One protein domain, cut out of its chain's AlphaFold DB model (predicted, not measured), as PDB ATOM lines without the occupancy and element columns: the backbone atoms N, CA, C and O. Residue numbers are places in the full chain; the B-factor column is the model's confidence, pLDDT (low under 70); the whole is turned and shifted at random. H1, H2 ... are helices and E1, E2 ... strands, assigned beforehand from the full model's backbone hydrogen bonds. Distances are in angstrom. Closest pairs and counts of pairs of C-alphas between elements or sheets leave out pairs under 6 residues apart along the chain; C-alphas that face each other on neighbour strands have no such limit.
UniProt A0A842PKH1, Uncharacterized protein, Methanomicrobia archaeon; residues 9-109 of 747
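What this domain is: This is residues 9 to 109 of the 747 residues of an uncharacterized protein of Methanomicrobia archaeon (UniProt A0A842PKH1). A small twisted sheet of three strands has a long helix, H4, along one face and a shorter helix, H3, along edge strand E1 on the opposite face. A second long helix, H2, runs off beyond the sheet, grazing it near its last turns, and leads back to the small helix H1; residues 12 to 18 stand free, and this arm makes much of the length. The printed part has 101 residues with four named helices and three named strands, in the order H1 H2 H3 E1 H4 E2 E3; the class is mixed, helices and strands. The sheet's order is E1, E3, E2, antiparallel throughout. The whole is only just loose, close to compact, with a radius of gyration of the C-alphas of 15.7 A, and it is elongated, spanning 52 by 27 by 19 A.

How they stand to each other: Inner strand E3, residues 97 to 102, is the antiparallel neighbour of E1, residues 58 to 64, at 163 degrees, with N 60 and O 100 at 3.0 A, within hydrogen-bond range. E3 forms a hairpin with E2, residues 89 to 93, at 148 degrees, with N 91 and O 99 within hydrogen-bond range at 2.8 A. The sheet is only just strongly twisted, with C-alphas up to 4.3 A off its best plane. H4, residues 70 to 85, is on the sheet at a height of 8.1 A, along the strands, at 8 degrees to E3 on the local plane; its closest C-alphas to E1 are those of Thr 72 and Val 64, 7.5 A apart. E1, H4 and E2 form a split strand-helix-strand unit, two strands running the same way with E3 between them, and its crossover is right-handed. H3, residues 40 to 49, is on the opposite face, over E1 at a height of 9.0 A; the closest C-alphas, of Arg 47 and Asp 58, are 6.7 A apart. H2, residues 19 to 34, only grazes the sheet with residues 29 to 33. H2 and H3 are close but not clearly touching, at a shallow tilt of 12 degrees, opposite ways; the closest C-alphas, of His 28 and Phe 46, are 7.4 A apart. H1, residues 9 to 12, is apart from H2, but only just, with the closest C-alphas at 8.2 A. Every O i to N i+4 pair is within hydrogen-bond range in H2, H3 and H4; H1 is too short for such a pair.

Where its parts are: H1 begins at C-alpha 9, (39.424, -16.791, -8.363). H2 is 22.4 A long, H3 14.5 A and H4 22.6 A; H4 ends at C-alpha 85, (9.962, -6.621, -39.197). E1 is 21.0 A long, E2 11.5 A and E3 17.0 A; E3 ends at C-alpha 102, (20.569, -10.214, -34.436).

The domain as a whole: The C-alphas farthest apart, of Lys 13 and Ser 71, are 51.8 A apart. The printed part has no cut and no long link. Mean pLDDT of the printed part is 79.1, and residues 9 to 25 and 49 to 55 are under 70.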
ATOM      1  N   GLU A   9      39.317 -15.347  -8.599       59.75
ATOM      2  CA  GLU A   9      39.424 -16.791  -8.363       59.75
ATOM      3  C   GLU A   9      38.565 -17.636  -9.319       59.75
ATOM      4  O   GLU A   9      38.994 -18.717  -9.719       59.75
ATOM      5  N   ASP A  10      37.385 -17.158  -9.726       60.91
ATOM      6  CA  ASP A  10      36.501 -17.874 -10.659       60.91
ATOM      7  C   ASP A  10      37.032 -17.782 -12.101       60.91
ATOM      8  O   ASP A  10      36.911 -18.724 -12.886       60.91
ATOM      9  N   ILE A  11      37.680 -16.662 -12.441       60.97
ATOM     10  CA  ILE A  11      38.348 -16.452 -13.735       60.97
ATOM     11  C   ILE A  11      39.581 -17.354 -13.859       60.97
ATOM     12  O   ILE A  11      39.779 -17.988 -14.893       60.97
ATOM     13  N   SER A  12      40.400 -17.431 -12.808       57.31
ATOM     14  CA  SER A  12      41.665 -18.181 -12.807       57.31
ATOM     15  C   SER A  12      41.497 -19.704 -12.758       57.31
ATOM     16  O   SER A  12      42.381 -20.422 -13.223       57.31
ATOM     17  N   LYS A  13      40.367 -20.215 -12.247       59.88
ATOM     18  CA  LYS A  13      40.062 -21.660 -12.172       59.88
ATOM     19  C   LYS A  13      39.329 -22.217 -13.398       59.88
ATOM     20  O   LYS A  13      39.107 -23.425 -13.478       59.88
ATOM     21  N   SER A  14      38.918 -21.373 -14.339       61.22
ATOM     22  CA  SER A  14      38.093 -21.796 -15.470       61.22
ATOM     23  C   SER A  14      38.935 -22.352 -16.628       61.22
ATOM     24  O   SER A  14      39.784 -21.669 -17.194       61.22
ATOM     25  N   ALA A  15      38.659 -23.603 -17.010       58.56
ATOM     26  CA  ALA A  15      39.298 -24.314 -18.123       58.56
ATOM     27  C   ALA A  15      38.481 -24.258 -19.435       58.56
ATOM     28  O   ALA A  15      38.655 -25.093 -20.324       58.56
ATOM     29  N   LEU A  16      37.550 -23.303 -19.563       61.19
ATOM     30  CA  LEU A  16      36.701 -23.166 -20.750       61.19
ATOM     31  C   LEU A  16      37.505 -22.634 -21.944       61.19
ATOM     32  O   LEU A  16      38.021 -21.515 -21.922       61.19
ATOM     33  N   ALA A  17      37.566 -23.411 -23.028       59.12
ATOM     34  CA  ALA A  17      38.105 -22.927 -24.294       59.12
ATOM     35  C   ALA A  17      37.336 -21.665 -24.734       59.12
ATOM     36  O   ALA A  17      36.113 -21.683 -24.857       59.12
ATOM     37  N   GLY A  18      38.048 -20.552 -24.934       60.69
ATOM     38  CA  GLY A  18      37.436 -19.263 -25.279       60.69
ATOM     39  C   GLY A  18      36.921 -18.435 -24.093       60.69
ATOM     40  O   GLY A  18      36.242 -17.438 -24.325       60.69
ATOM     41  N   LEU A  19      37.264 -18.778 -22.841       67.75
ATOM     42  CA  LEU A  19      36.892 -18.024 -21.631       67.75
ATOM     43  C   LEU A  19      37.127 -16.507 -21.746       67.75
ATOM     44  O   LEU A  19      36.283 -15.724 -21.318       67.75
ATOM     45  N   GLY A  20      38.237 -16.087 -22.364       64.62
ATOM     46  CA  GLY A  20      38.540 -14.670 -22.586       64.62
ATOM     47  C   GLY A  20      37.449 -13.931 -23.374       64.62
ATOM     48  O   GLY A  20      37.097 -12.809 -23.019       64.62
ATOM     49  N   ASN A  21      36.842 -14.586 -24.371       63.94
ATOM     50  CA  ASN A  21      35.741 -14.017 -25.152       63.94
ATOM     51  C   ASN A  21      34.452 -13.919 -24.323       63.94
ATOM     52  O   ASN A  21      33.739 -12.925 -24.426       63.94
ATOM     53  N   TYR A  22      34.167 -14.908 -23.469       66.69
ATOM     54  CA  TYR A  22      32.998 -14.884 -22.582       66.69
ATOM     55  C   TYR A  22      33.112 -13.814 -21.489       66.69
ATOM     56  O   TYR A  22      32.139 -13.115 -21.219       66.69
ATOM     57  N   ILE A  23      34.299 -13.633 -20.900       69.31
ATOM     58  CA  ILE A  23      34.558 -12.562 -19.924       69.31
ATOM     59  C   ILE A  23      34.419 -11.191 -20.585       69.31
ATOM     60  O   ILE A  23      33.835 -10.281 -19.999       69.31
ATOM     61  N   LEU A  24      34.937 -11.037 -21.805       67.69
ATOM     62  CA  LEU A  24      34.817  -9.795 -22.558       67.69
ATOM     63  C   LEU A  24      33.345  -9.487 -22.878       67.69
ATOM     64  O   LEU A  24      32.890  -8.375 -22.623       67.69
ATOM     65  N   LEU A  25      32.577 -10.484 -23.331       69.50
ATOM     66  CA  LEU A  25      31.136 -10.355 -23.563       69.50
ATOM     67  C   LEU A  25      30.383  -9.954 -22.285       69.50
ATOM     68  O   LEU A  25      29.572  -9.035 -22.321       69.50
ATOM     69  N   LEU A  26      30.692 -10.580 -21.146       71.25
ATOM     70  CA  LEU A  26      30.058 -10.263 -19.866       71.25
ATOM     71  C   LEU A  26      30.376  -8.838 -19.389       71.25
ATOM     72  O   LEU A  26      29.460  -8.124 -18.986       71.25
ATOM     73  N   LYS A  27      31.635  -8.388 -19.501       71.38
ATOM     74  CA  LYS A  27      32.020  -6.991 -19.215       71.38
ATOM     75  C   LYS A  27      31.240  -5.998 -20.077       71.38
ATOM     76  O   LYS A  27      30.847  -4.940 -19.604       71.38
ATOM     77  N   HIS A  28      31.015  -6.339 -21.339       72.75
ATOM     78  CA  HIS A  28      30.283  -5.499 -22.277       72.75
ATOM     79  C   HIS A  28      28.776  -5.470 -22.015       72.75
ATOM     80  O   HIS A  28      28.171  -4.404 -22.105       72.75
ATOM     81  N   CYS A  29      28.180  -6.601 -21.633       74.44
ATOM     82  CA  CYS A  29      26.794  -6.647 -21.175       74.44
ATOM     83  C   CYS A  29      26.590  -5.824 -19.895       74.44
ATOM     84  O   CYS A  29      25.619  -5.076 -19.821       74.44
ATOM     85  N   ASP A  30      27.504  -5.916 -18.922       73.06
ATOM     86  CA  ASP A  30      27.455  -5.099 -17.699       73.06
ATOM     87  C   ASP A  30      27.627  -3.608 -18.020       73.06
ATOM     88  O   ASP A  30      26.855  -2.781 -17.536       73.06
ATOM     89  N   HIS A  31      28.557  -3.267 -18.921       77.88
ATOM     90  CA  HIS A  31      28.719  -1.892 -19.387       77.88
ATOM     91  C   HIS A  31      27.422  -1.358 -20.009       77.88
ATOM     92  O   HIS A  31      26.918  -0.342 -19.542       77.88
ATOM     93  N   LEU A  32      26.826  -2.073 -20.970       76.88
ATOM     94  CA  LEU A  32      25.552  -1.691 -21.591       76.88
ATOM     95  C   LEU A  32      24.408  -1.549 -20.577       76.88
ATOM     96  O   LEU A  32      23.636  -0.601 -20.659       76.88
ATOM     97  N   ALA A  33      24.295  -2.471 -19.617       75.38
ATOM     98  CA  ALA A  33      23.252  -2.427 -18.592       75.38
ATOM     99  C   ALA A  33      23.428  -1.249 -17.613       75.38
ATOM    100  O   ALA A  33      22.449  -0.752 -17.052       75.38
ATOM    101  N   SER A  34      24.672  -0.801 -17.412       75.19
ATOM    102  CA  SER A  34      25.020   0.332 -16.549       75.19
ATOM    103  C   SER A  34      24.784   1.698 -17.191       75.19
ATOM    104  O   SER A  34      24.733   2.697 -16.475       75.19
ATOM    105  N   MET A  35      24.642   1.755 -18.517       78.06
ATOM    106  CA  MET A  35      24.487   3.016 -19.233       78.06
ATOM    107  C   MET A  35      23.135   3.678 -18.926       78.06
ATOM    108  O   MET A  35      22.102   3.017 -18.741       78.06
ATOM    109  N   GLU A  36      23.160   5.007 -18.856       76.25
ATOM    110  CA  GLU A  36      21.956   5.842 -18.797       76.25
ATOM    111  C   GLU A  36      21.379   6.049 -20.198       76.25
ATOM    112  O   GLU A  36      20.186   5.821 -20.376       76.25
ATOM    113  N   ASP A  37      22.249   6.327 -21.175       76.38
ATOM    114  CA  ASP A  37      21.923   6.536 -22.591       76.38
ATOM    115  C   ASP A  37      22.866   5.723 -23.494       76.38
ATOM    116  O   ASP A  37      23.959   5.339 -23.074       76.38
ATOM    117  N   ILE A  38      22.479   5.498 -24.753       80.31
ATOM    118  CA  ILE A  38      23.290   4.773 -25.743       80.31
ATOM    119  C   ILE A  38      23.823   5.689 -26.855       80.31
ATOM    120  O   ILE A  38      23.133   6.586 -27.341       80.31
ATOM    121  N   ASP A  39      25.047   5.422 -27.323       78.00
ATOM    122  CA  ASP A  39      25.681   6.166 -28.411       78.00
ATOM    123  C   ASP A  39      26.322   5.269 -29.491       78.00
ATOM    124  O   ASP A  39      26.609   4.082 -29.296       78.00
ATOM    125  N   ALA A  40      26.571   5.871 -30.659       78.19
ATOM    126  CA  ALA A  40      27.088   5.178 -31.837       78.19
ATOM    127  C   ALA A  40      28.509   4.649 -31.633       78.19
ATOM    128  O   ALA A  40      28.887   3.633 -32.221       78.19
ATOM    129  N   ARG A  41      29.321   5.337 -30.828       80.00
ATOM    130  CA  ARG A  41      30.709   4.966 -30.546       80.00
ATOM    131  C   ARG A  41      30.733   3.651 -29.784       80.00
ATOM    132  O   ARG A  41      31.392   2.713 -30.228       80.00
ATOM    133  N   THR A  42      29.919   3.568 -28.740       78.50
ATOM    134  CA  THR A  42      29.757   2.393 -27.888       78.50
ATOM    135  C   THR A  42      29.268   1.181 -28.699       78.50
ATOM    136  O   THR A  42      29.898   0.121 -28.679       78.50
ATOM    137  N   ILE A  43      28.242   1.339 -29.547       80.69
ATOM    138  CA  ILE A  43      27.772   0.259 -30.444       80.69
ATOM    139  C   ILE A  43      28.842  -0.181 -31.451       80.69
ATOM    140  O   ILE A  43      29.039  -1.380 -31.683       80.69
ATOM    141  N   ASN A  44      29.580   0.764 -32.034       79.62
ATOM    142  CA  ASN A  44      30.654   0.448 -32.973       79.62
ATOM    143  C   ASN A  44      31.837  -0.265 -32.304       79.62
ATOM    144  O   ASN A  44      32.465  -1.119 -32.935       79.62
ATOM    145  N   GLU A  45      32.145   0.046 -31.046       77.44
ATOM    146  CA  GLU A  45      33.145  -0.677 -30.256       77.44
ATOM    147  C   GLU A  45      32.731  -2.133 -30.023       77.44
ATOM    148  O   GLU A  45      33.513  -3.037 -30.334       77.44
ATOM    149  N   PHE A  46      31.480  -2.388 -29.623       75.12
ATOM    150  CA  PHE A  46      30.977  -3.762 -29.486       75.12
ATOM    151  C   PHE A  46      31.021  -4.537 -30.809       75.12
ATOM    152  O   PHE A  46      31.449  -5.694 -30.843       75.12
ATOM    153  N   ARG A  47      30.654  -3.893 -31.929       76.06
ATOM    154  CA  ARG A  47      30.747  -4.501 -33.269       76.06
ATOM    155  C   ARG A  47      32.187  -4.850 -33.659       76.06
ATOM    156  O   ARG A  47      32.402  -5.877 -34.298       76.06
ATOM    157  N   LYS A  48      33.182  -4.021 -33.310       73.50
ATOM    158  CA  LYS A  48      34.606  -4.285 -33.611       73.50
ATOM    159  C   LYS A  48      35.119  -5.525 -32.884       73.50
ATOM    160  O   LYS A  48      35.842  -6.319 -33.476       73.50
ATOM    161  N   ILE A  49      34.723  -5.704 -31.631       64.50
ATOM    162  CA  ILE A  49      35.175  -6.819 -30.792       64.50
ATOM    163  C   ILE A  49      34.609  -8.150 -31.299       64.50
ATOM    164  O   ILE A  49      35.322  -9.150 -31.340       64.50
ATOM    165  N   ASN A  50      33.388  -8.132 -31.840       61.78
ATOM    166  CA  ASN A  50      32.762  -9.288 -32.487       61.78
ATOM    167  C   ASN A  50      33.406  -9.702 -33.834       61.78
ATOM    168  O   ASN A  50      32.948 -10.645 -34.475       61.78
ATOM    169  N   LYS A  51      34.456  -9.008 -34.303       59.12
ATOM    170  CA  LYS A  51      35.193  -9.372 -35.531       59.12
ATOM    171  C   LYS A  51      36.416 -10.259 -35.286       59.12
ATOM    172  O   LYS A  51      36.940 -10.812 -36.252       59.12
ATOM    173  N   PHE A  52      36.874 -10.428 -34.044       51.50
ATOM    174  CA  PHE A  52      38.012 -11.303 -33.736       51.50
ATOM    175  C   PHE A  52      37.585 -12.784 -33.755       51.50
ATOM    176  O   PHE A  52      37.304 -13.384 -32.723       51.50
ATOM    177  N   GLY A  53      37.508 -13.371 -34.956       55.22
ATOM    178  CA  GLY A  53      37.282 -14.805 -35.186       55.22
ATOM    179  C   GLY A  53      36.138 -15.097 -36.163       55.22
ATOM    180  O   GLY A  53      36.382 -15.506 -37.295       55.22
ATOM    181  N   ARG A  54      34.886 -14.884 -35.730       59.47
ATOM    182  CA  ARG A  54      33.644 -15.074 -36.509       59.47
ATOM    183  C   ARG A  54      32.571 -14.136 -35.946       59.47
ATOM    184  O   ARG A  54      32.414 -14.109 -34.733       59.47
ATOM    185  N   GLN A  55      31.842 -13.396 -36.785       65.38
ATOM    186  CA  GLN A  55      30.754 -12.529 -36.310       65.38
ATOM    187  C   GLN A  55      29.635 -13.394 -35.710       65.38
ATOM    188  O   GLN A  55      28.990 -14.148 -36.436       65.38
ATOM    189  N   ILE A  56      29.447 -13.324 -34.387       70.50
ATOM    190  CA  ILE A  56      28.461 -14.142 -33.651       70.50
ATOM    191  C   ILE A  56      27.084 -13.458 -33.625       70.50
ATOM    192  O   ILE A  56      26.057 -14.123 -33.499       70.50
ATOM    193  N   PHE A  57      27.076 -12.128 -33.721       78.38
ATOM    194  CA  PHE A  57      25.878 -11.299 -33.701       78.38
ATOM    195  C   PHE A  57      26.124  -9.949 -34.397       78.38
ATOM    196  O   PHE A  57      27.254  -9.559 -34.701       78.38
ATOM    197  N   ASP A  58      25.067  -9.199 -34.647       84.69
ATOM    198  CA  ASP A  58      25.133  -7.777 -34.949       84.69
ATOM    199  C   ASP A  58      24.299  -7.021 -33.921       84.69
ATOM    200  O   ASP A  58      23.352  -7.569 -33.352       84.69
ATOM    201  N   LEU A  59      24.669  -5.773 -33.671       87.25
ATOM    202  CA  LEU A  59      23.910  -4.865 -32.821       87.25
ATOM    203  C   LEU A  59      23.405  -3.724 -33.674       87.25
ATOM    204  O   LEU A  59      24.087  -3.339 -34.611       87.25
ATOM    205  N   THR A  60      22.249  -3.170 -33.346       89.44
ATOM    206  CA  THR A  60      21.855  -1.853 -33.847       89.44
ATOM    207  C   THR A  60      21.142  -1.089 -32.758       89.44
ATOM    208  O   THR A  60      20.734  -1.684 -31.761       89.44
ATOM    209  N   TYR A  61      20.966   0.213 -32.919       90.12
ATOM    210  CA  TYR A  61      20.157   0.968 -31.974       90.12
ATOM    211  C   TYR A  61      19.399   2.116 -32.630       90.12
ATOM    212  O   TYR A  61      19.690   2.522 -33.758       90.12
ATOM    213  N   PHE A  62      18.421   2.643 -31.904       92.06
ATOM    214  CA  PHE A  62      17.889   3.972 -32.166       92.06
ATOM    215  C   PHE A  62      17.804   4.776 -30.877       92.06
ATOM    216  O   PHE A  62      17.667   4.198 -29.799       92.06
ATOM    217  N   THR A  63      17.807   6.101 -31.014       90.81
ATOM    218  CA  THR A  63      17.386   7.024 -29.953       90.81
ATOM    219  C   THR A  63      16.377   8.046 -30.472       90.81
ATOM    220  O   THR A  63      16.320   8.348 -31.667       90.81
ATOM    221  N   VAL A  64      15.561   8.576 -29.569       91.06
ATOM    222  CA  VAL A  64      14.562   9.620 -29.769       91.06
ATOM    223  C   VAL A  64      14.810  10.676 -28.698       91.06
ATOM    224  O   VAL A  64      14.388  10.535 -27.556       91.06
ATOM    225  N   SER A  65      15.484  11.764 -29.070       88.00
ATOM    226  CA  SER A  65      15.903  12.828 -28.147       88.00
ATOM    227  C   SER A  65      14.746  13.752 -27.745       88.00
ATOM    228  O   SER A  65      14.719  14.943 -28.084       88.00
ATOM    229  N   ARG A  66      13.755  13.186 -27.055       86.56
ATOM    230  CA  ARG A  66      12.593  13.871 -26.496       86.56
ATOM    231  C   ARG A  66      12.044  13.071 -25.320       86.56
ATOM    232  O   ARG A  66      11.892  11.863 -25.420       86.56
ATOM    233  N   GLU A  67      11.672  13.773 -24.255       83.25
ATOM    234  CA  GLU A  67      11.070  13.160 -23.071       83.25
ATOM    235  C   GLU A  67       9.820  12.325 -23.406       83.25
ATOM    236  O   GLU A  67       9.098  12.573 -24.385       83.25
ATOM    237  N   PHE A  68       9.550  11.329 -22.564       85.12
ATOM    238  CA  PHE A  68       8.482  10.372 -22.802       85.12
ATOM    239  C   PHE A  68       7.082  11.006 -22.676       85.12
ATOM    240  O   PHE A  68       6.706  11.601 -21.657       85.12
ATOM    241  N   GLY A  69       6.285  10.841 -23.730       89.12
ATOM    242  CA  GLY A  69       4.922  11.349 -23.888       89.12
ATOM    243  C   GLY A  69       4.192  10.604 -25.015       89.12
ATOM    244  O   GLY A  69       4.827   9.809 -25.714       89.12
ATOM    245  N   PRO A  70       2.885  10.842 -25.232       91.81
ATOM    246  CA  PRO A  70       2.089  10.142 -26.247       91.81
ATOM    247  C   PRO A  70       2.699  10.078 -27.654       91.81
ATOM    248  O   PRO A  70       2.694   9.027 -28.288       91.81
ATOM    249  N   SER A  71       3.258  11.174 -28.161       93.56
ATOM    250  CA  SER A  71       3.902  11.194 -29.482       93.56
ATOM    251  C   SER A  71       5.263  10.513 -29.487       93.56
ATOM    252  O   SER A  71       5.627   9.924 -30.498       93.56
ATOM    253  N   THR A  72       6.008  10.550 -28.380       91.44
ATOM    254  CA  THR A  72       7.248   9.772 -28.255       91.44
ATOM    255  C   THR A  72       6.925   8.277 -28.250       91.44
ATOM    256  O   THR A  72       7.543   7.533 -29.000       91.44
ATOM    257  N   ALA A  73       5.895   7.843 -27.516       91.19
ATOM    258  CA  ALA A  73       5.420   6.459 -27.539       91.19
ATOM    259  C   ALA A  73       5.011   6.006 -28.952       91.19
ATOM    260  O   ALA A  73       5.451   4.950 -29.395       91.19
ATOM    261  N   LEU A  74       4.277   6.845 -29.701       93.44
ATOM    262  CA  LEU A  74       3.939   6.578 -31.106       93.44
ATOM    263  C   LEU A  74       5.193   6.361 -31.974       93.44
ATOM    264  O   LEU A  74       5.236   5.432 -32.776       93.44
ATOM    265  N   ILE A  75       6.222   7.203 -31.818       94.19
ATOM    266  CA  ILE A  75       7.489   7.066 -32.555       94.19
ATOM    267  C   ILE A  75       8.206   5.765 -32.164       94.19
ATOM    268  O   ILE A  75       8.678   5.045 -33.045       94.19
ATOM    269  N   PHE A  76       8.278   5.460 -30.866       91.44
ATOM    270  CA  PHE A  76       8.908   4.246 -30.345       91.44
ATOM    271  C   PHE A  76       8.237   2.977 -30.868       91.44
ATOM    272  O   PHE A  76       8.938   2.085 -31.340       91.44
ATOM    273  N   ASP A  77       6.905   2.902 -30.828       91.69
ATOM    274  CA  ASP A  77       6.152   1.743 -31.318       91.69
ATOM    275  C   ASP A  77       6.421   1.494 -32.804       91.69
ATOM    276  O   ASP A  77       6.692   0.366 -33.219       91.69
ATOM    277  N   GLU A  78       6.402   2.547 -33.620       94.00
ATOM    278  CA  GLU A  78       6.652   2.416 -35.054       94.00
ATOM    279  C   GLU A  78       8.108   2.029 -35.359       94.00
ATOM    280  O   GLU A  78       8.345   1.205 -36.247       94.00
ATOM    281  N   LEU A  79       9.089   2.549 -34.607       93.75
ATOM    282  CA  LEU A  79      10.489   2.121 -34.718       93.75
ATOM    283  C   LEU A  79      10.658   0.653 -34.314       93.75
ATOM    284  O   LEU A  79      11.261  -0.121 -35.060       93.75
ATOM    285  N   LEU A  80      10.096   0.245 -33.172       91.75
ATOM    286  CA  LEU A  80      10.140  -1.135 -32.684       91.75
ATOM    287  C   LEU A  80       9.556  -2.106 -33.714       91.75
ATOM    288  O   LEU A  80      10.205  -3.094 -34.060       91.75
ATOM    289  N   LYS A  81       8.372  -1.802 -34.260       92.62
ATOM    290  CA  LYS A  81       7.743  -2.601 -35.322       92.62
ATOM    291  C   LYS A  81       8.616  -2.676 -36.570       92.62
ATOM    292  O   LYS A  81       8.780  -3.761 -37.134       92.62
ATOM    293  N   ALA A  82       9.203  -1.558 -36.995       93.44
ATOM    294  CA  ALA A  82      10.049  -1.518 -38.183       93.44
ATOM    295  C   ALA A  82      11.317  -2.378 -38.022       93.44
ATOM    296  O   ALA A  82      11.639  -3.171 -38.911       93.44
ATOM    297  N   TYR A  83      11.996  -2.287 -36.874       92.94
ATOM    298  CA  TYR A  83      13.173  -3.105 -36.570       92.94
ATOM    299  C   TYR A  83      12.821  -4.594 -36.440       92.94
ATOM    300  O   TYR A  83      13.466  -5.430 -37.082       92.94
ATOM    301  N   LYS A  84      11.755  -4.940 -35.704       91.81
ATOM    302  CA  LYS A  84      11.274  -6.329 -35.580       91.81
ATOM    303  C   LYS A  84      10.932  -6.940 -36.938       91.81
ATOM    304  O   LYS A  84      11.333  -8.067 -37.219       91.81
ATOM    305  N   LYS A  85      10.277  -6.181 -37.826       92.75
ATOM    306  CA  LYS A  85       9.962  -6.621 -39.197       92.75
ATOM    307  C   LYS A  85      11.216  -6.920 -40.028       92.75
ATOM    308  O   LYS A  85      11.183  -7.815 -40.868       92.75
ATOM    309  N   LYS A  86      12.330  -6.223 -39.775       91.81
ATOM    310  CA  LYS A  86      13.643  -6.508 -40.383       91.81
ATOM    311  C   LYS A  86      14.412  -7.653 -39.694       91.81
ATOM    312  O   LYS A  86      15.525  -7.983 -40.105       91.81
ATOM    313  N   GLY A  87      13.822  -8.305 -38.688       91.69
ATOM    314  CA  GLY A  87      14.405  -9.449 -37.983       91.69
ATOM    315  C   GLY A  87      15.363  -9.074 -36.852       91.69
ATOM    316  O   GLY A  87      16.172  -9.909 -36.447       91.69
ATOM    317  N   TRP A  88      15.294  -7.835 -36.361       92.25
ATOM    318  CA  TRP A  88      16.018  -7.399 -35.172       92.25
ATOM    319  C   TRP A  88      15.244  -7.755 -33.903       92.25
ATOM    320  O   TRP A  88      14.028  -7.583 -33.839       92.25
ATOM    321  N   THR A  89      15.953  -8.228 -32.880       90.81
ATOM    322  CA  THR A  89      15.364  -8.553 -31.575       90.81
ATOM    323  C   THR A  89      15.795  -7.503 -30.557       90.81
ATOM    324  O   THR A  89      16.997  -7.265 -30.445       90.81
ATOM    325  N   PRO A  90      14.872  -6.859 -29.823       88.75
ATOM    326  CA  PRO A  90      15.247  -5.950 -28.745       88.75
ATOM    327  C   PRO A  90      16.122  -6.661 -27.708       88.75
ATOM    328  O   PRO A  90      15.803  -7.770 -27.276       88.75
ATOM    329  N   LEU A  91      17.225  -6.023 -27.331       83.88
ATOM    330  CA  LEU A  91      18.170  -6.512 -26.330       83.88
ATOM    331  C   LEU A  91      18.056  -5.708 -25.032       83.88
ATOM    332  O   LEU A  91      17.930  -6.297 -23.962       83.88
ATOM    333  N   LEU A  92      18.105  -4.377 -25.129       83.69
ATOM    334  CA  LEU A  92      18.066  -3.457 -23.990       83.69
ATOM    335  C   LEU A  92      17.248  -2.216 -24.327       83.69
ATOM    336  O   LEU A  92      17.286  -1.729 -25.458       83.69
ATOM    337  N   TYR A  93      16.555  -1.699 -23.320       84.50
ATOM    338  CA  TYR A  93      15.729  -0.506 -23.426       84.50
ATOM    339  C   TYR A  93      16.310   0.607 -22.556       84.50
ATOM    340  O   TYR A  93      16.688   0.386 -21.403       84.50
ATOM    341  N   PHE A  94      16.367   1.795 -23.139       81.62
ATOM    342  CA  PHE A  94      16.743   3.057 -22.521       81.62
ATOM    343  C   PHE A  94      15.530   3.989 -22.546       81.62
ATOM    344  O   PHE A  94      14.599   3.783 -23.332       81.62
ATOM    345  N   GLU A  95      15.549   5.037 -21.721       77.69
ATOM    346  CA  GLU A  95      14.451   6.010 -21.680       77.69
ATOM    347  C   GLU A  95      14.234   6.684 -23.037       77.69
ATOM    348  O   GLU A  95      13.097   6.917 -23.454       77.69
ATOM    349  N   ASP A  96      15.329   6.930 -23.750       84.25
ATOM    350  CA  ASP A  96      15.346   7.589 -25.042       84.25
ATOM    351  C   ASP A  96      15.596   6.628 -26.215       84.25
ATOM    352  O   ASP A  96      15.556   7.071 -27.357       84.25
ATOM    353  N   GLY A  97      15.799   5.322 -26.008       88.12
ATOM    354  CA  GLY A  97      16.243   4.453 -27.096       88.12
ATOM    355  C   GLY A  97      16.154   2.954 -26.851       88.12
ATOM    356  O   GLY A  97      15.777   2.480 -25.785       88.12
ATOM    357  N   VAL A  98      16.495   2.181 -27.880       88.94
ATOM    358  CA  VAL A  98      16.491   0.712 -27.823       88.94
ATOM    359  C   VAL A  98      17.705   0.174 -28.555       88.94
ATOM    360  O   VAL A  98      17.976   0.563 -29.692       88.94
ATOM    361  N   VAL A  99      18.406  -0.756 -27.911       88.50
ATOM    362  CA  VAL A  99      19.462  -1.562 -28.522       88.50
ATOM    363  C   VAL A  99      18.869  -2.893 -28.943       88.50
ATOM    364  O   VAL A  99      18.173  -3.556 -28.176       88.50
ATOM    365  N   PHE A 100      19.182  -3.303 -30.160       89.69
ATOM    366  CA  PHE A 100      18.751  -4.547 -30.767       89.69
ATOM    367  C   PHE A 100      19.943  -5.445 -31.053       89.69
ATOM    368  O   PHE A 100      21.055  -4.977 -31.288       89.69
ATOM    369  N   VAL A 101      19.667  -6.741 -31.117       88.62
ATOM    370  CA  VAL A 101      20.608  -7.786 -31.499       88.62
ATOM    371  C   VAL A 101      20.028  -8.648 -32.616       88.62
ATOM    372  O   VAL A 101      18.813  -8.847 -32.725       88.62
ATOM    373  N   SER A 102      20.900  -9.175 -33.462       88.94
ATOM    374  CA  SER A 102      20.569 -10.214 -34.436       88.94
ATOM    375  C   SER A 102      21.724 -11.205 -34.561       88.94
ATOM    376  O   SER A 102      22.867 -10.873 -34.266       88.94
ATOM    377  N   LYS A 103      21.434 -12.450 -34.954       81.94
ATOM    378  CA  LYS A 103      22.462 -13.496 -35.119       81.94
ATOM    379  C   LYS A 103      23.351 -13.247 -36.342       81.94
ATOM    380  O   LYS A 103      24.555 -13.462 -36.290       81.94
ATOM    381  N   ASP A 104      22.743 -12.763 -37.419       78.00
ATOM    382  CA  ASP A 104      23.405 -12.449 -38.681       78.00
ATOM    383  C   ASP A 104      23.297 -10.954 -38.942       78.00
ATOM    384  O   ASP A 104      22.335 -10.328 -38.504       78.00
ATOM    385  N   LYS A 105      24.220 -10.393 -39.727       80.00
ATOM    386  CA  LYS A 105      24.122  -9.004 -40.179       80.00
ATOM    387  C   LYS A 105      22.767  -8.766 -40.856       80.00
ATOM    388  O   LYS A 105      22.456  -9.388 -41.875       80.00
ATOM    389  N   LYS A 106      21.967  -7.863 -40.292       82.94
ATOM    390  CA  LYS A 106      20.676  -7.445 -40.846       82.94
ATOM    391  C   LYS A 106      20.794  -6.072 -41.489       82.94
ATOM    392  O   LYS A 106      21.727  -5.313 -41.244       82.94
ATOM    393  N   GLU A 107      19.835  -5.767 -42.350       83.62
ATOM    394  CA  GLU A 107      19.749  -4.452 -42.965       83.62
ATOM    395  C   GLU A 107      19.314  -3.410 -41.922       83.62
ATOM    396  O   GLU A 107      18.383  -3.641 -41.140       83.62
ATOM    397  N   ALA A 108      19.976  -2.254 -41.933       80.88
ATOM    398  CA  ALA A 108      19.564  -1.101 -41.147       80.88
ATOM    399  C   ALA A 108      18.241  -0.519 -41.678       80.88
ATOM    400  O   ALA A 108      17.812  -0.778 -42.810       80.88
ATOM    401  N   LEU A 109      17.560   0.263 -40.848       89.12
ATOM    402  CA  LEU A 109      16.348   0.964 -41.250       89.12
ATOM    403  C   LEU A 109      16.705   2.177 -42.129       89.12
ATOM    404  O   LEU A 109      17.625   2.926 -41.813       89.12
TER     405      LEU A 109